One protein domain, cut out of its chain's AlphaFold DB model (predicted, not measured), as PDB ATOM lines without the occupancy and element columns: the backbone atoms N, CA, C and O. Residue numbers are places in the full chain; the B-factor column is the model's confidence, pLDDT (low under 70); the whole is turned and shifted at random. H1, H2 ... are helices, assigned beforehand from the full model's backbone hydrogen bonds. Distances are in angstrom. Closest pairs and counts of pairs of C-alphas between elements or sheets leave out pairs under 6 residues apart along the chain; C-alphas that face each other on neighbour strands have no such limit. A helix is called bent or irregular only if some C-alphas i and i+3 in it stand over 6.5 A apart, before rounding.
ATOM      1  N   SER A  34     103.296 100.306  81.326       46.25
ATOM      2  CA  SER A  34     103.397  99.778  79.955       46.25
ATOM      3  C   SER A  34     104.495  98.722  79.855       46.25
ATOM      4  O   SER A  34     105.651  98.989  80.182       46.25
ATOM      5  N   GLY A  35     104.156  97.513  79.393       53.00
ATOM      6  CA  GLY A  35     105.075  96.364  79.325       53.00
ATOM      7  C   GLY A  35     106.382  96.625  78.561       53.00
ATOM      8  O   GLY A  35     107.394  96.001  78.865       53.00
ATOM      9  N   LYS A  36     106.402  97.602  77.641       54.91
ATOM     10  CA  LYS A  36     107.619  98.037  76.929       54.91
ATOM     11  C   LYS A  36     108.577  98.852  77.807       54.91
ATOM     12  O   LYS A  36     109.784  98.664  77.713       54.91
ATOM     13  N   GLY A  37     108.052  99.685  78.708       62.34
ATOM     14  CA  GLY A  37     108.872 100.484  79.627       62.34
ATOM     15  C   GLY A  37     109.611  99.627  80.657       62.34
ATOM     16  O   GLY A  37     110.719  99.959  81.065       62.34
ATOM     17  N   ARG A  38     109.045  98.471  81.033       70.12
ATOM     18  CA  ARG A  38     109.660  97.560  82.011       70.12
ATOM     19  C   ARG A  38     110.969  96.951  81.503       70.12
ATOM     20  O   ARG A  38     111.940  96.908  82.249       70.12
ATOM     21  N   GLN A  39     111.008  96.500  80.250       73.62
ATOM     22  CA  GLN A  39     112.207  95.880  79.683       73.62
ATOM     23  C   GLN A  39     113.330  96.900  79.456       73.62
ATOM     24  O   GLN A  39     114.497  96.596  79.694       73.62
ATOM     25  N   GLU A  40     112.988  98.114  79.031       77.12
ATOM     26  CA  GLU A  40     113.957  99.196  78.844       77.12
ATOM     27  C   GLU A  40     114.563  99.645  80.183       77.12
ATOM     28  O   GLU A  40     115.782  99.724  80.306       77.12
ATOM     29  N   ASN A  41     113.741  99.758  81.234       81.88
ATOM     30  CA  ASN A  41     114.228 100.018  82.590       81.88
ATOM     31  C   ASN A  41     115.194  98.923  83.086       81.88
ATOM     32  O   ASN A  41     116.218  99.236  83.687       81.88
ATOM     33  N   LEU A  42     114.910  97.640  82.822       81.50
ATOM     34  CA  LEU A  42     115.809  96.541  83.207       81.50
ATOM     35  C   LEU A  42     117.154  96.601  82.469       81.50
ATOM     36  O   LEU A  42     118.196  96.328  83.068       81.50
ATOM     37  N   ARG A  43     117.154  97.001  81.191       83.94
ATOM     38  CA  ARG A  43     118.389  97.229  80.422       83.94
ATOM     39  C   ARG A  43     119.202  98.388  80.991       83.94
ATOM     40  O   ARG A  43     120.421  98.273  81.120       83.94
ATOM     41  N   ASP A  44     118.539  99.474  81.375       83.25
ATOM     42  CA  ASP A  44     119.194 100.619  82.011       83.25
ATOM     43  C   ASP A  44     119.774 100.248  83.381       83.25
ATOM     44  O   ASP A  44     120.906 100.624  83.692       83.25
ATOM     45  N   MET A  45     119.052  99.444  84.171       84.94
ATOM     46  CA  MET A  45     119.561  98.889  85.428       84.94
ATOM     47  C   MET A  45     120.799  98.021  85.193       84.94
ATOM     48  O   MET A  45     121.797  98.193  85.888       84.94
ATOM     49  N   TYR A  46     120.779  97.132  84.196       84.50
ATOM     50  CA  TYR A  46     121.925  96.281  83.861       84.50
ATOM     51  C   TYR A  46     123.169  97.093  83.456       84.50
ATOM     52  O   TYR A  46     124.296  96.771  83.848       84.50
ATOM     53  N   ARG A  47     122.977  98.181  82.700       83.19
ATOM     54  CA  ARG A  47     124.071  99.055  82.248       83.19
ATOM     55  C   ARG A  47     124.653  99.897  83.376       83.19
ATOM     56  O   ARG A  47     125.875  99.953  83.505       83.19
ATOM     57  N   ASN A  48     123.791 100.521  84.175       83.62
ATOM     58  CA  ASN A  48     124.186 101.560  85.125       83.62
ATOM     59  C   ASN A  48     124.440 101.035  86.544       83.62
ATOM     60  O   ASN A  48     125.115 101.709  87.322       83.62
ATOM     61  N   TRP A  49     123.931  99.849  86.899       89.75
ATOM     62  CA  TRP A  49     124.038  99.318  88.256       89.75
ATOM     63  C   TRP A  49     124.886  98.037  88.324       89.75
ATOM     64  O   TRP A  49     124.464  96.982  87.844       89.75
ATOM     65  N   PRO A  50     126.047  98.076  89.010       86.06
ATOM     66  CA  PRO A  50     126.863  96.884  89.253       86.06
ATOM     67  C   PRO A  50     126.120  95.708  89.906       86.06
ATOM     68  O   PRO A  50     126.399  94.561  89.577       86.06
ATOM     69  N   PHE A  51     125.143  95.965  90.785       87.31
ATOM     70  CA  PHE A  51     124.351  94.903  91.420       87.31
ATOM     71  C   PHE A  51     123.504  94.126  90.406       87.31
ATOM     72  O   PHE A  51     123.540  92.897  90.387       87.31
ATOM     73  N   ALA A  52     122.778  94.838  89.537       84.75
ATOM     74  CA  ALA A  52     121.951  94.213  88.511       84.75
ATOM     75  C   ALA A  52     122.811  93.373  87.559       84.75
ATOM     76  O   ALA A  52     122.442  92.253  87.219       84.75
ATOM     77  N   ARG A  53     123.998  93.870  87.194       85.69
ATOM     78  CA  ARG A  53     124.952  93.120  86.374       85.69
ATOM     79  C   ARG A  53     125.356  91.791  87.010       85.69
ATOM     80  O   ARG A  53     125.264  90.757  86.354       85.69
ATOM     81  N   SER A  54     125.751  91.805  88.283       86.56
ATOM     82  CA  SER A  54     126.105  90.575  89.001       86.56
ATOM     83  C   SER A  54     124.917  89.621  89.130       86.56
ATOM     84  O   SER A  54     125.076  88.421  88.937       86.56
ATOM     85  N   PHE A  55     123.718  90.141  89.397       88.25
ATOM     86  CA  PHE A  55     122.496  89.340  89.485       88.25
ATOM     87  C   PHE A  55     122.174  88.620  88.168       88.25
ATOM     88  O   PHE A  55     121.959  87.409  88.165       88.25
ATOM     89  N   PHE A  56     122.204  89.335  87.040       88.31
ATOM     90  CA  PHE A  56     121.982  88.732  85.724       88.31
ATOM     91  C   PHE A  56     123.090  87.743  85.339       88.31
ATOM     92  O   PHE A  56     122.783  86.719  84.735       88.31
ATOM     93  N   SER A  57     124.343  87.988  85.735       86.00
ATOM     94  CA  SER A  57     125.439  87.029  85.535       86.00
ATOM     95  C   SER A  57     125.210  85.721  86.310       86.00
ATOM     96  O   SER A  57     125.299  84.633  85.738       86.00
ATOM     97  N   LEU A  58     124.801  85.812  87.583       87.69
ATOM     98  CA  LEU A  58     124.452  84.641  88.398       87.69
ATOM     99  C   LEU A  58     123.284  83.852  87.793       87.69
ATOM    100  O   LEU A  58     123.358  82.629  87.689       87.69
ATOM    101  N   ILE A  59     122.228  84.541  87.348       89.62
ATOM    102  CA  ILE A  59     121.096  83.896  86.671       89.62
ATOM    103  C   ILE A  59     121.547  83.228  85.373       89.62
ATOM    104  O   ILE A  59     121.206  82.072  85.141       89.62
ATOM    105  N   SER A  60     122.335  83.920  84.545       88.69
ATOM    106  CA  SER A  60     122.856  83.386  83.281       88.69
ATOM    107  C   SER A  60     123.639  82.089  83.510       88.69
ATOM    108  O   SER A  60     123.421  81.100  82.811       88.69
ATOM    109  N   MET A  61     124.462  82.033  84.563       87.19
ATOM    110  CA  MET A  61     125.172  80.819  84.976       87.19
ATOM    111  C   MET A  61     124.233  79.680  85.381       87.19
ATOM    112  O   MET A  61     124.442  78.541  84.958       87.19
ATOM    113  N   VAL A  62     123.227  79.953  86.213       89.00
ATOM    114  CA  VAL A  62     122.277  78.926  86.669       89.00
ATOM    115  C   VAL A  62     121.465  78.389  85.489       89.00
ATOM    116  O   VAL A  62     121.363  77.174  85.320       89.00
ATOM    117  N   LEU A  63     120.963  79.275  84.628       89.44
ATOM    118  CA  LEU A  63     120.218  78.901  83.427       89.44
ATOM    119  C   LEU A  63     121.082  78.109  82.442       89.44
ATOM    120  O   LEU A  63     120.609  77.132  81.872       89.44
ATOM    121  N   ALA A  64     122.363  78.453  82.284       88.00
ATOM    122  CA  ALA A  64     123.264  77.734  81.383       88.00
ATOM    123  C   ALA A  64     123.487  76.265  81.794       88.00
ATOM    124  O   ALA A  64     123.775  75.416  80.934       88.00
ATOM    125  N   LYS A  65     123.376  75.964  83.096       86.06
ATOM    126  CA  LYS A  65     123.478  74.605  83.653       86.06
ATOM    127  C   LYS A  65     122.214  73.776  83.449       86.06
ATOM    128  O   LYS A  65     122.319  72.551  83.449       86.06
ATOM    129  N   ALA A  66     121.056  74.410  83.281       87.50
ATOM    130  CA  ALA A  66     119.821  73.702  82.987       87.50
ATOM    131  C   ALA A  66     119.898  73.090  81.578       87.50
ATOM    132  O   ALA A  66     120.251  73.764  80.612       87.50
ATOM    133  N   ASP A  67     119.592  71.797  81.462       86.94
ATOM    134  CA  ASP A  67     119.522  71.100  80.175       86.94
ATOM    135  C   ASP A  67     118.111  70.514  79.999       86.94
ATOM    136  O   ASP A  67     117.790  69.504  80.638       86.94
ATOM    137  N   PRO A  68     117.268  71.116  79.134       86.19
ATOM    138  CA  PRO A  68     115.910  70.633  78.883       86.19
ATOM    139  C   PRO A  68     115.872  69.170  78.434       86.19
ATOM    140  O   PRO A  68     114.944  68.439  78.769       86.19
ATOM    141  N   ARG A  69     116.915  68.693  77.738       86.75
ATOM    142  CA  ARG A  69     116.984  67.310  77.238       86.75
ATOM    143  C   ARG A  69     117.114  66.309  78.377       86.75
ATOM    144  O   ARG A  69     116.570  65.211  78.290       86.75
ATOM    145  N   ILE A  70     117.837  66.682  79.435       87.19
ATOM    146  CA  ILE A  70     117.935  65.860  80.641       87.19
ATOM    147  C   ILE A  70     116.589  65.868  81.362       87.19
ATOM    148  O   ILE A  70     116.118  64.795  81.710       87.19
ATOM    149  N   SER A  71     115.921  67.017  81.505       87.38
ATOM    150  CA  SER A  71     114.569  67.062  82.095       87.38
ATOM    151  C   SER A  71     113.600  66.129  81.361       87.38
ATOM    152  O   SER A  71     113.002  65.253  81.980       87.38
ATOM    153  N   ALA A  72     113.548  66.220  80.029       87.81
ATOM    154  CA  ALA A  72     112.693  65.376  79.197       87.81
ATOM    155  C   ALA A  72     113.010  63.872  79.326       87.81
ATOM    156  O   ALA A  72     112.112  63.033  79.239       87.81
ATOM    157  N   LEU A  73     114.280  63.509  79.547       89.50
ATOM    158  CA  LEU A  73     114.681  62.123  79.796       89.50
ATOM    159  C   LEU A  73     114.088  61.585  81.108       89.50
ATOM    160  O   LEU A  73     113.613  60.449  81.136       89.50
ATOM    161  N   TYR A  74     114.106  62.387  82.176       88.81
ATOM    162  CA  TYR A  74     113.510  62.009  83.460       88.81
ATOM    163  C   TYR A  74     111.984  61.960  83.368       88.81
ATOM    164  O   TYR A  74     111.390  60.998  83.858       88.81
ATOM    165  N   ASP A  75     111.363  62.930  82.693       88.94
ATOM    166  CA  ASP A  75     109.912  62.959  82.488       88.94
ATOM    167  C   ASP A  75     109.434  61.693  81.768       88.94
ATOM    168  O   ASP A  75     108.520  61.011  82.226       88.94
ATOM    169  N   LYS A  76     110.128  61.293  80.697       86.75
ATOM    170  CA  LYS A  76     109.775  60.096  79.927       86.75
ATOM    171  C   LYS A  76     109.899  58.789  80.721       86.75
ATOM    172  O   LYS A  76     109.116  57.873  80.487       86.75
ATOM    173  N   GLY A  77     110.903  58.669  81.592       83.69
ATOM    174  CA  GLY A  77     111.169  57.424  82.326       83.69
ATOM    175  C   GLY A  77     110.404  57.291  83.646       83.69
ATOM    176  O   GLY A  77     110.075  56.188  84.082       83.69
ATOM    177  N   LEU A  78     110.120  58.411  84.315       85.94
ATOM    178  CA  LEU A  78     109.698  58.408  85.720       85.94
ATOM    179  C   LEU A  78     108.346  59.072  85.971       85.94
ATOM    180  O   LEU A  78     107.809  58.902  87.071       85.94
ATOM    181  N   VAL A  79     107.809  59.838  85.025       85.81
ATOM    182  CA  VAL A  79     106.587  60.617  85.239       85.81
ATOM    183  C   VAL A  79     105.401  59.925  84.554       85.81
ATOM    184  O   VAL A  79     105.503  59.544  83.387       85.81
ATOM    185  N   PRO A  80     104.268  59.733  85.260       86.06
ATOM    186  CA  PRO A  80     103.029  59.270  84.643       86.06
ATOM    187  C   PRO A  80     102.603  60.179  83.485       86.06
ATOM    188  O   PRO A  80     102.796  61.391  83.544       86.06
ATOM    189  N   GLU A  81     101.973  59.609  82.458       85.06
ATOM    190  CA  GLU A  81     101.582  60.333  81.236       85.06
ATOM    191  C   GLU A  81     100.710  61.572  81.522       85.06
ATOM    192  O   GLU A  81     100.863  62.611  80.888       85.06
ATOM    193  N   GLU A  82      99.881  61.501  82.563       87.00
ATOM    194  CA  GLU A  82      98.996  62.575  83.035       87.00
ATOM    195  C   GLU A  82      99.737  63.853  83.470       87.00
ATOM    196  O   GLU A  82      99.176  64.945  83.401       87.00
ATOM    197  N   LEU A  83     100.991  63.732  83.918       87.44
ATOM    198  CA  LEU A  83     101.803  64.843  84.426       87.44
ATOM    199  C   LEU A  83     102.836  65.348  83.409       87.44
ATOM    200  O   LEU A  83     103.510  66.345  83.670       87.44
ATOM    201  N   GLN A  84     102.952  64.714  82.239       85.06
ATOM    202  CA  GLN A  84     103.876  65.163  81.192       85.06
ATOM    203  C   GLN A  84     103.591  66.579  80.660       85.06
ATOM    204  O   GLN A  84     104.563  67.306  80.442       85.06
ATOM    205  N   PRO A  85     102.327  67.037  80.504       88.75
ATOM    206  CA  PRO A  85     102.055  68.411  80.070       88.75
ATOM    207  C   PRO A  85     102.665  69.460  81.007       88.75
ATOM    208  O   PRO A  85     103.231  70.444  80.551       88.75
ATOM    209  N   PHE A  86     102.645  69.201  82.316       88.50
ATOM    210  CA  PHE A  86     103.242  70.096  83.306       88.50
ATOM    211  C   PHE A  86     104.771  70.185  83.169       88.50
ATOM    212  O   PHE A  86     105.348  71.261  83.316       88.50
ATOM    213  N   GLY A  87     105.436  69.068  82.860       86.19
ATOM    214  CA  GLY A  87     106.872  69.062  82.562       86.19
ATOM    215  C   GLY A  87     107.206  69.892  81.319       86.19
ATOM    216  O   GLY A  87     108.193  70.629  81.319       86.19
ATOM    217  N   GLN A  88     106.353  69.834  80.292       88.19
ATOM    218  CA  GLN A  88     106.503  70.651  79.087       88.19
ATOM    219  C   GLN A  88     106.331  72.147  79.387       88.19
ATOM    220  O   GLN A  88     107.189  72.934  78.995       88.19
ATOM    221  N   ASP A  89     105.310  72.526  80.160       90.31
ATOM    222  CA  ASP A  89     105.078  73.923  80.557       90.31
ATOM    223  C   ASP A  89     106.289  74.518  81.303       90.31
ATOM    224  O   ASP A  89     106.672  75.671  81.090       90.31
ATOM    225  N   LEU A  90     106.941  73.728  82.166       89.19
ATOM    226  CA  LEU A  90     108.157  74.151  82.869       89.19
ATOM    227  C   LEU A  90     109.352  74.337  81.925       89.19
ATOM    228  O   LEU A  90     110.161  75.247  82.131       89.19
ATOM    229  N   GLN A  91     109.485  73.484  80.907       89.19
ATOM    230  CA  GLN A  91     110.531  73.627  79.893       89.19
ATOM    231  C   GLN A  91     110.305  74.876  79.039       89.19
ATOM    232  O   GLN A  91     111.257  75.614  78.778       89.19
ATOM    233  N   ASP A  92     109.059  75.154  78.669       90.94
ATOM    234  CA  ASP A  92     108.702  76.349  77.910       90.94
ATOM    235  C   ASP A  92     108.989  77.614  78.736       90.94
ATOM    236  O   ASP A  92     109.670  78.525  78.260       90.94
ATOM    237  N   LEU A  93     108.617  77.622  80.021       91.00
ATOM    238  CA  LEU A  93     108.929  78.717  80.944       91.00
ATOM    239  C   LEU A  93     110.441  78.946  81.101       91.00
ATOM    240  O   LEU A  93     110.904  80.089  81.197       91.00
ATOM    241  N   LEU A  94     111.236  77.872  81.126       90.19
ATOM    242  CA  LEU A  94     112.694  77.962  81.160       90.19
ATOM    243  C   LEU A  94     113.230  78.647  79.893       90.19
ATOM    244  O   LEU A  94     114.063  79.549  79.999       90.19
ATOM    245  N   LEU A  95     112.747  78.255  78.712       91.00
ATOM    246  CA  LEU A  95     113.157  78.844  77.433       91.00
ATOM    247  C   LEU A  95     112.754  80.320  77.325       91.00
ATOM    248  O   LEU A  95     113.573  81.148  76.919       91.00
ATOM    249  N   GLU A  96     111.541  80.670  77.754       91.94
ATOM    250  CA  GLU A  96     111.082  82.061  77.834       91.94
ATOM    251  C   GLU A  96     111.963  82.890  78.773       91.94
ATOM    252  O   GLU A  96     112.368  84.008  78.446       91.94
ATOM    253  N   THR A  97     112.322  82.332  79.930       90.50
ATOM    254  CA  THR A  97     113.192  83.007  80.901       90.50
ATOM    255  C   THR A  97     114.581  83.264  80.316       90.50
ATOM    256  O   THR A  97     115.123  84.359  80.482       90.50
ATOM    257  N   VAL A  98     115.148  82.293  79.593       91.38
ATOM    258  CA  VAL A  98     116.432  82.451  78.893       91.38
ATOM    259  C   VAL A  98     116.354  83.579  77.865       91.38
ATOM    260  O   VAL A  98     117.205  84.469  77.874       91.38
ATOM    261  N   ASP A  99     115.318  83.598  77.028       91.00
ATOM    262  CA  ASP A  99     115.115  84.647  76.024       91.00
ATOM    263  C   ASP A  99     114.954  86.039  76.666       91.00
ATOM    264  O   ASP A  99     115.573  87.014  76.229       91.00
ATOM    265  N   HIS A 100     114.204  86.143  77.764       89.75
ATOM    266  CA  HIS A 100     114.076  87.389  78.515       89.75
ATOM    267  C   HIS A 100     115.409  87.878  79.087       89.75
ATOM    268  O   HIS A 100     115.707  89.072  78.993       89.75
ATOM    269  N   VAL A 101     116.225  86.980  79.644       89.12
ATOM    270  CA  VAL A 101     117.554  87.324  80.165       89.12
ATOM    271  C   VAL A 101     118.458  87.827  79.041       89.12
ATOM    272  O   VAL A 101     119.014  88.915  79.178       89.12
ATOM    273  N   LEU A 102     118.529  87.121  77.909       89.56
ATOM    274  CA  LEU A 102     119.336  87.526  76.747       89.56
ATOM    275  C   LEU A 102     118.906  88.890  76.192       89.56
ATOM    276  O   LEU A 102     119.734  89.753  75.896       89.56
ATOM    277  N   LYS A 103     117.598  89.148  76.128       88.69
ATOM    278  CA  LYS A 103     117.056  90.449  75.708       88.69
ATOM    279  C   LYS A 103     117.464  91.596  76.641       88.69
ATOM    280  O   LYS A 103     117.683  92.721  76.169       88.69
ATOM    281  N   VAL A 104     117.535  91.342  77.949       86.50
ATOM    282  CA  VAL A 104     117.920  92.346  78.954       86.50
ATOM    283  C   VAL A 104     119.433  92.567  78.976       86.50
ATOM    284  O   VAL A 104     119.867  93.718  78.971       86.50
ATOM    285  N   THR A 105     120.240  91.505  78.944       85.75
ATOM    286  CA  THR A 105     121.707  91.627  78.932       85.75
ATOM    287  C   THR A 105     122.232  92.135  77.589       85.75
ATOM    288  O   THR A 105     123.256  92.817  77.543       85.75
ATOM    289  N   GLY A 106     121.494  91.882  76.503       85.00
ATOM    290  CA  GLY A 106     121.924  92.158  75.134       85.00
ATOM    291  C   GLY A 106     122.935  91.141  74.601       85.00
ATOM    292  O   GLY A 106     123.591  91.428  73.604       85.00
ATOM    293  N   GLU A 107     123.073  89.997  75.271       86.38
ATOM    294  CA  GLU A 107     123.947  88.896  74.872       86.38
ATOM    295  C   GLU A 107     123.256  88.012  73.827       86.38
ATOM    296  O   GLU A 107     122.032  87.867  73.807       86.38
ATOM    297  N   SER A 108     124.054  87.405  72.954       85.00
ATOM    298  CA  SER A 108     123.602  86.442  71.945       85.00
ATOM    299  C   SER A 108     123.492  85.020  72.498       85.00
ATOM    300  O   SER A 108     122.685  84.223  72.017       85.00
ATOM    301  N   ARG A 109     124.290  84.702  73.524       85.94
ATOM    302  CA  ARG A 109     124.307  83.408  74.214       85.94
ATOM    303  C   ARG A 109     124.479  83.591  75.717       85.94
ATOM    304  O   ARG A 109     125.120  84.537  76.163       85.94
ATOM    305  N   LEU A 110     123.970  82.640  76.500       85.12
ATOM    306  CA  LEU A 110     124.255  82.600  77.935       85.12
ATOM    307  C   LEU A 110     125.769  82.462  78.159       85.12
ATOM    308  O   LEU A 110     126.457  81.769  77.399       85.12
ATOM    309  N   LEU A 111     126.272  83.100  79.218       83.81
ATOM    310  CA  LEU A 111     127.697  83.136  79.565       83.81
ATOM    311  C   LEU A 111     128.603  83.680  78.443       83.81
ATOM    312  O   LEU A 111     129.746  83.239  78.302       83.81
ATOM    313  N   GLU A 112     128.125  84.623  77.624       82.06
ATOM    314  CA  GLU A 112     128.964  85.260  76.596       82.06
ATOM    315  C   GLU A 112     130.158  85.999  77.215       82.06
ATOM    316  O   GLU A 112     131.278  85.889  76.725       82.06
ATOM    317  N   ASN A 113     129.936  86.654  78.355       80.56
ATOM    318  CA  ASN A 113     130.968  87.373  79.102       80.56
ATOM    319  C   ASN A 113     131.886  86.466  79.950       80.56
ATOM    320  O   ASN A 113     132.890  86.942  80.471       80.56
ATOM    321  N   GLU A 114     131.566  85.174  80.088       83.00
ATOM    322  CA  GLU A 114     132.258  84.213  80.964       83.00
ATOM    323  C   GLU A 114     132.660  82.951  80.176       83.00
ATOM    324  O   GLU A 114     132.244  81.823  80.465       83.00
ATOM    325  N   GLU A 115     133.469  83.141  79.131       84.31
ATOM    326  CA  GLU A 115     133.829  82.096  78.163       84.31
ATOM    327  C   GLU A 115     134.479  80.862  78.810       84.31
ATOM    328  O   GLU A 115     134.123  79.730  78.485       84.31
ATOM    329  N   THR A 116     135.359  81.059  79.795       86.19
ATOM    330  CA  THR A 116     135.996  79.959  80.539       86.19
ATOM    331  C   THR A 116     134.964  79.046  81.202       86.19
ATOM    332  O   THR A 116     135.113  77.822  81.199       86.19
ATOM    333  N   MET A 117     133.896  79.622  81.761       84.31
ATOM    334  CA  MET A 117     132.829  78.854  82.403       84.31
ATOM    335  C   MET A 117     131.951  78.149  81.374       84.31
ATOM    336  O   MET A 117     131.584  76.992  81.590       84.31
ATOM    337  N   ALA A 118     131.654  78.808  80.252       86.12
ATOM    338  CA  ALA A 118     130.918  78.202  79.148       86.12
ATOM    339  C   ALA A 118     131.645  76.957  78.609       86.12
ATOM    340  O   ALA A 118     131.056  75.877  78.562       86.12
ATOM    341  N   LEU A 119     132.948  77.071  78.328       86.44
ATOM    342  CA  LEU A 119     133.788  75.960  77.866       86.44
ATOM    343  C   LEU A 119     133.879  74.832  78.899       86.44
ATOM    344  O   LEU A 119     133.783  73.652  78.559       86.44
ATOM    345  N   ALA A 120     134.042  75.170  80.182       86.31
ATOM    346  CA  ALA A 120     134.065  74.173  81.247       86.31
ATOM    347  C   ALA A 120     132.748  73.387  81.318       86.31
ATOM    348  O   ALA A 120     132.762  72.174  81.531       86.31
ATOM    349  N   LEU A 121     131.617  74.065  81.129       84.81
ATOM    350  CA  LEU A 121     130.307  73.437  81.134       84.81
ATOM    351  C   LEU A 121     130.107  72.551  79.898       84.81
ATOM    352  O   LEU A 121     129.702  71.399  80.044       84.81
ATOM    353  N   GLU A 122     130.458  73.034  78.707       87.12
ATOM    354  CA  GLU A 122     130.418  72.256  77.461       87.12
ATOM    355  C   GLU A 122     131.262  70.984  77.537       87.12
ATOM    356  O   GLU A 122     130.773  69.912  77.185       87.12
ATOM    357  N   ASN A 123     132.468  71.059  78.099       88.81
ATOM    358  CA  ASN A 123     133.336  69.894  78.274       88.81
ATOM    359  C   ASN A 123     132.763  68.848  79.242       88.81
ATOM    360  O   ASN A 123     133.070  67.663  79.119       88.81
ATOM    361  N   ARG A 124     131.938  69.259  80.213       88.69
ATOM    362  CA  ARG A 124     131.334  68.353  81.207       88.69
ATOM    363  C   ARG A 124     130.061  67.680  80.705       88.69
ATOM    364  O   ARG A 124     129.802  66.540  81.094       88.69
ATOM    365  N   ARG A 125     129.274  68.348  79.850       86.31
ATOM    366  CA  ARG A 125     127.982  67.834  79.352       86.31
ATOM    367  C   ARG A 125     128.072  66.400  78.783       86.31
ATOM    368  O   ARG A 125     127.236  65.588  79.184       86.31
ATOM    369  N   PRO A 126     129.066  66.030  77.945       89.31
ATOM    370  CA  PRO A 126     129.171  64.676  77.394       89.31
ATOM    371  C   PRO A 126     129.327  63.580  78.451       89.31
ATOM    372  O   PRO A 126     128.734  62.516  78.313       89.31
ATOM    373  N   TRP A 127     130.082  63.839  79.521       85.69
ATOM    374  CA  TRP A 127     130.318  62.862  80.590       85.69
ATOM    375  C   TRP A 127     129.146  62.781  81.578       85.69
ATOM    376  O   TRP A 127     128.924  61.744  82.198       85.69
ATOM    377  N   MET A 128     128.356  63.852  81.689       87.88
ATOM    378  CA  MET A 128     127.145  63.905  82.516       87.88
ATOM    379  C   MET A 128     125.953  63.182  81.881       87.88
ATOM    380  O   MET A 128     125.105  62.648  82.594       87.88
ATOM    381  N   ALA A 129     125.868  63.151  80.551       88.25
ATOM    382  CA  ALA A 129     124.790  62.473  79.835       88.25
ATOM    383  C   ALA A 129     124.643  60.977  80.204       88.25
ATOM    384  O   ALA A 129     123.544  60.589  80.609       88.25
ATOM    385  N   PRO A 130     125.695  60.130  80.157       90.88
ATOM    386  CA  PRO A 130     125.566  58.718  80.516       90.88
ATOM    387  C   PRO A 130     125.236  58.507  81.998       90.88
ATOM    388  O   PRO A 130     124.492  57.583  82.315       90.88
ATOM    389  N   LEU A 131     125.721  59.373  82.900       91.06
ATOM    390  CA  LEU A 131     125.368  59.314  84.323       91.06
ATOM    391  C   LEU A 131     123.872  59.555  84.545       91.06
ATOM    392  O   LEU A 131     123.246  58.816  85.299       91.06
ATOM    393  N   ASN A 132     123.289  60.539  83.857       91.69
ATOM    394  CA  ASN A 132     121.854  60.810  83.933       91.69
ATOM    395  C   ASN A 132     121.015  59.659  83.364       91.69
ATOM    396  O   ASN A 132     120.020  59.275  83.970       91.69
ATOM    397  N   VAL A 133     121.430  59.064  82.243       91.81
ATOM    398  CA  VAL A 133     120.746  57.892  81.669       91.81
ATOM    399  C   VAL A 133     120.801  56.695  82.622       91.81
ATOM    400  O   VAL A 133     119.776  56.064  82.876       91.81
ATOM    401  N   ALA A 134     121.976  56.406  83.188       91.69
ATOM    402  CA  ALA A 134     122.139  55.337  84.168       91.69
ATOM    403  C   ALA A 134     121.294  55.585  85.427       91.69
ATOM    404  O   ALA A 134     120.659  54.659  85.928       91.69
ATOM    405  N   GLN A 135     121.232  56.834  85.898       93.81
ATOM    406  CA  GLN A 135     120.410  57.233  87.037       93.81
ATOM    407  C   GLN A 135     118.917  57.011  86.784       93.81
ATOM    408  O   GLN A 135     118.242  56.457  87.648       93.81
ATOM    409  N   VAL A 136     118.395  57.394  85.613       93.19
ATOM    410  CA  VAL A 136     116.983  57.166  85.255       93.19
ATOM    411  C   VAL A 136     116.668  55.671  85.221       93.19
ATOM    412  O   VAL A 136     115.716  55.234  85.865       93.19
ATOM    413  N   ALA A 137     117.512  54.864  84.571       91.12
ATOM    414  CA  ALA A 137     117.325  53.414  84.518       91.12
ATOM    415  C   ALA A 137     117.394  52.753  85.911       91.12
ATOM    416  O   ALA A 137     116.621  51.839  86.204       91.12
ATOM    417  N   ALA A 138     118.297  53.214  86.782       92.00
ATOM    418  CA  ALA A 138     118.381  52.750  88.166       92.00
ATOM    419  C   ALA A 138     117.131  53.145  88.968       92.00
ATOM    420  O   ALA A 138     116.570  52.308  89.668       92.00
ATOM    421  N   LEU A 139     116.638  54.380  88.821       92.25
ATOM    422  CA  LEU A 139     115.414  54.851  89.480       92.25
ATOM    423  C   LEU A 139     114.174  54.061  89.045       92.25
ATOM    424  O   LEU A 139     113.334  53.734  89.882       92.25
ATOM    425  N   GLU A 140     114.061  53.725  87.759       91.06
ATOM    426  CA  GLU A 140     112.973  52.888  87.247       91.06
ATOM    427  C   GLU A 140     112.970  51.490  87.879       91.06
ATOM    428  O   GLU A 140     111.906  50.975  88.224       91.06
ATOM    429  N   ARG A 141     114.146  50.868  88.034       91.00
ATOM    430  CA  ARG A 141     114.289  49.544  88.668       91.00
ATOM    431  C   ARG A 141     114.040  49.606  90.169       91.00
ATOM    432  O   ARG A 141     113.272  48.801  90.687       91.00
ATOM    433  N   TYR A 142     114.590  50.619  90.831       92.25
ATOM    434  CA  TYR A 142     114.401  50.837  92.260       92.25
ATOM    435  C   TYR A 142     112.920  51.014  92.617       92.25
ATOM    436  O   TYR A 142     112.413  50.380  93.537       92.25
ATOM    437  N   ARG A 143     112.165  51.791  91.825       89.50
ATOM    438  CA  ARG A 143     110.708  51.947  92.007       89.50
ATOM    439  C   ARG A 143     109.912  50.656  91.787       89.50
ATOM    440  O   ARG A 143     108.800  50.551  92.295       89.50
ATOM    441  N   LYS A 144     110.457  49.690  91.042       91.00
ATOM    442  CA  LYS A 144     109.871  48.353  90.843       91.00
ATOM    443  C   LYS A 144     110.245  47.363  91.957       91.00
ATOM    444  O   LYS A 144     109.765  46.235  91.917       91.00
ATOM    445  N   GLY A 145     111.048  47.780  92.941       91.62
ATOM    446  CA  GLY A 145     111.436  46.973  94.102       91.62
ATOM    447  C   GLY A 145     112.786  46.263  93.978       91.62
ATOM    448  O   GLY A 145     113.067  45.379  94.778       91.62
ATOM    449  N   ASP A 146     113.607  46.612  92.986       91.75
ATOM    450  CA  ASP A 146     114.986  46.122  92.883       91.75
ATOM    451  C   ASP A 146     115.894  46.949  93.814       91.75
ATOM    452  O   ASP A 146     116.150  48.125  93.554       91.75
ATOM    453  N   GLU A 147     116.344  46.365  94.925       88.62
ATOM    454  CA  GLU A 147     117.210  47.051  95.895       88.62
ATOM    455  C   GLU A 147     118.697  47.015  95.497       88.62
ATOM    456  O   GLU A 147     119.465  47.878  95.934       88.62
ATOM    457  N   ASP A 148     119.106  46.113  94.596       89.88
ATOM    458  CA  ASP A 148     120.510  45.933  94.192       89.88
ATOM    459  C   ASP A 148     121.056  47.146  93.411       89.88
ATOM    460  O   ASP A 148     122.266  47.345  93.282       89.88
ATOM    461  N   VAL A 149     120.167  48.011  92.907       91.81
ATOM    462  CA  VAL A 149     120.528  49.249  92.195       91.81
ATOM    463  C   VAL A 149     120.752  50.455  93.115       91.81
ATOM    464  O   VAL A 149     121.110  51.531  92.623       91.81
ATOM    465  N   ALA A 150     120.579  50.312  94.434       89.81
ATOM    466  CA  ALA A 150     120.735  51.414  95.387       89.81
ATOM    467  C   ALA A 150     122.148  52.027  95.355       89.81
ATOM    468  O   ALA A 150     122.296  53.251  95.305       89.81
ATOM    469  N   ASP A 151     123.190  51.196  95.292       90.50
ATOM    470  CA  ASP A 151     124.576  51.671  95.211       90.50
ATOM    471  C   ASP A 151     124.853  52.413  93.899       90.50
ATOM    472  O   ASP A 151     125.485  53.474  93.896       90.50
ATOM    473  N   ALA A 152     124.327  51.901  92.783       89.94
ATOM    474  CA  ALA A 152     124.443  52.553  91.482       89.94
ATOM    475  C   ALA A 152     123.783  53.942  91.488       89.94
ATOM    476  O   ALA A 152     124.352  54.894  90.950       89.94
ATOM    477  N   LEU A 153     122.634  54.075  92.156       91.38
ATOM    478  CA  LEU A 153     121.939  55.348  92.328       91.38
ATOM    479  C   LEU A 153     122.743  56.335  93.189       91.38
ATOM    480  O   LEU A 153     122.879  57.506  92.838       91.38
ATOM    481  N   ILE A 154     123.328  55.872  94.297       91.12
ATOM    482  CA  ILE A 154     124.174  56.713  95.157       91.12
ATOM    483  C   ILE A 154     125.404  57.207  94.383       91.12
ATOM    484  O   ILE A 154     125.783  58.377  94.492       91.12
ATOM    485  N   ILE A 155     126.034  56.335  93.591       91.94
ATOM    486  CA  ILE A 155     127.190  56.692  92.762       91.94
ATOM    487  C   ILE A 155     126.788  57.698  91.680       91.94
ATOM    488  O   ILE A 155     127.494  58.693  91.496       91.94
ATOM    489  N   SER A 156     125.654  57.496  91.000       91.62
ATOM    490  CA  SER A 156     125.187  58.425  89.967       91.62
ATOM    491  C   SER A 156     124.856  59.799  90.554       91.62
ATOM    492  O   SER A 156     125.308  60.806  90.014       91.62
ATOM    493  N   MET A 157     124.182  59.856  91.708       88.25
ATOM    494  CA  MET A 157     123.891  61.105  92.422       88.25
ATOM    495  C   MET A 157     125.172  61.853  92.803       88.25
ATOM    496  O   MET A 157     125.279  63.057  92.567       88.25
ATOM    497  N   LYS A 158     126.173  61.145  93.347       89.31
ATOM    498  CA  LYS A 158     127.489  61.727  93.662       89.31
ATOM    499  C   LYS A 158     128.191  62.246  92.407       89.31
ATOM    500  O   LYS A 158     128.758  63.335  92.439       89.31
ATOM    501  N   GLY A 159     128.130  61.496  91.307       89.00
ATOM    502  CA  GLY A 159     128.701  61.889  90.018       89.00
ATOM    503  C   GLY A 159     128.049  63.149  89.447       89.00
ATOM    504  O   GLY A 159     128.750  64.084  89.063       89.00
ATOM    505  N   VAL A 160     126.714  63.217  89.462       87.38
ATOM    506  CA  VAL A 160     125.958  64.393  89.008       87.38
ATOM    507  C   VAL A 160     126.262  65.610  89.885       87.38
ATOM    508  O   VAL A 160     126.560  66.683  89.360       87.38
ATOM    509  N   ALA A 161     126.282  65.448  91.212       86.50
ATOM    510  CA  ALA A 161     126.624  66.527  92.138       86.50
ATOM    511  C   ALA A 161     128.051  67.060  91.909       86.50
ATOM    512  O   ALA A 161     128.262  68.274  91.843       86.50
ATOM    513  N   ALA A 162     129.026  66.165  91.720       85.50
ATOM    514  CA  ALA A 162     130.410  66.537  91.429       85.50
ATOM    515  C   ALA A 162     130.565  67.242  90.071       85.50
ATOM    516  O   ALA A 162     131.405  68.135  89.936       85.50
ATOM    517  N   GLY A 163     129.763  66.863  89.069       80.94
ATOM    518  CA  GLY A 163     129.797  67.458  87.735       80.94
ATOM    519  C   GLY A 163     129.094  68.814  87.637       80.94
ATOM    520  O   GLY A 163     129.575  69.696  86.918       80.94
ATOM    521  N   MET A 164     127.999  69.018  88.378       77.75
ATOM    522  CA  MET A 164     127.254  70.281  88.347       77.75
ATOM    523  C   MET A 164     128.043  71.444  88.958       77.75
ATOM    524  O   MET A 164     128.005  72.536  88.383       77.75
ATOM    525  N   GLN A 165     128.809  71.199  90.037       71.00
ATOM    526  CA  GLN A 165     129.611  72.185  90.796       71.00
ATOM    527  C   GLN A 165     128.832  73.475  91.170       71.00
ATOM    528  O   GLN A 165     127.736  73.703  90.674       71.00
TER     529      GLN A 165
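Overview. This is residues 34 to 165 of the 168 residues of the protein "Hypothetical protein" of Rhodosorus marinus (UniProt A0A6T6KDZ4). At one end of this elongated model, H6 folds back along H5b, the second arm of the long bent helix H5, as a helical hairpin, and H3 packs on H5b beside it. From H3 the long helix H4 runs back past H2 to H1 at the other end, and these four make a loose frame. The printed part has 132 residues with six named helices, H1 to H6 in order, and no named strand: all helix. It is loose, with a radius of gyration of the C-alphas of 18.4 A and spans of 56 by 36 by 20 A.

Arrangement. Begin at H5, residues 115 to 143, assigned as one helix by its hydrogen bonds but bent: C-alphas 123 and 126 are 6.7 A apart, and its arms H5a, residues 115 to 123, and H5b, residues 126 to 143, stand at a steep tilt of 51 degrees. H5b and H6, residues 150 to 164, form a hairpin at a shallow tilt of 32 degrees, their closest C-alphas, Leu 131 and Ser 156, 5.7 A apart. H3, residues 68 to 78, touches H5b, closest at C-alphas Tyr 74 and Val 136, 6.2 A. The hub is H4, residues 81 to 105, irregular with C-alphas 82 and 85 7.2 A apart; with residues 84 to 91 alone it touches H3 in a hairpin, closest at C-alphas Pro 68 and Gln 91, 6.2 A. H2, residues 50 to 65, touches H4, closest at C-alphas Leu 63 and Val 98, 6.9 A. H1, residues 35 to 48, touches H4, closest at C-alphas Arg 43 and Val 104, 5.1 A; H1 and H2 touch only at the corner. Every O i to N i+4 pair is within hydrogen-bond range in H2, H3, H5a and H6, against 8 of 10 in H1, 19 of 21 in H4 and 12 of 14 in H5b.

Along the chain. Find C-alpha 35 at (105.075, 96.364, 79.325), where H1 begins; H4 covers 37.3 A and H5b 26.8 A from first to last C-alpha. H6 ends at C-alpha 164, (127.254, 70.281, 88.347).

Size, cuts and confidence. The two C-alphas farthest apart, Ser 34 and Asp 148, are 58.3 A apart. The printed part has no cut and no long link; pLDDT is under 70 at residues 34 to 37.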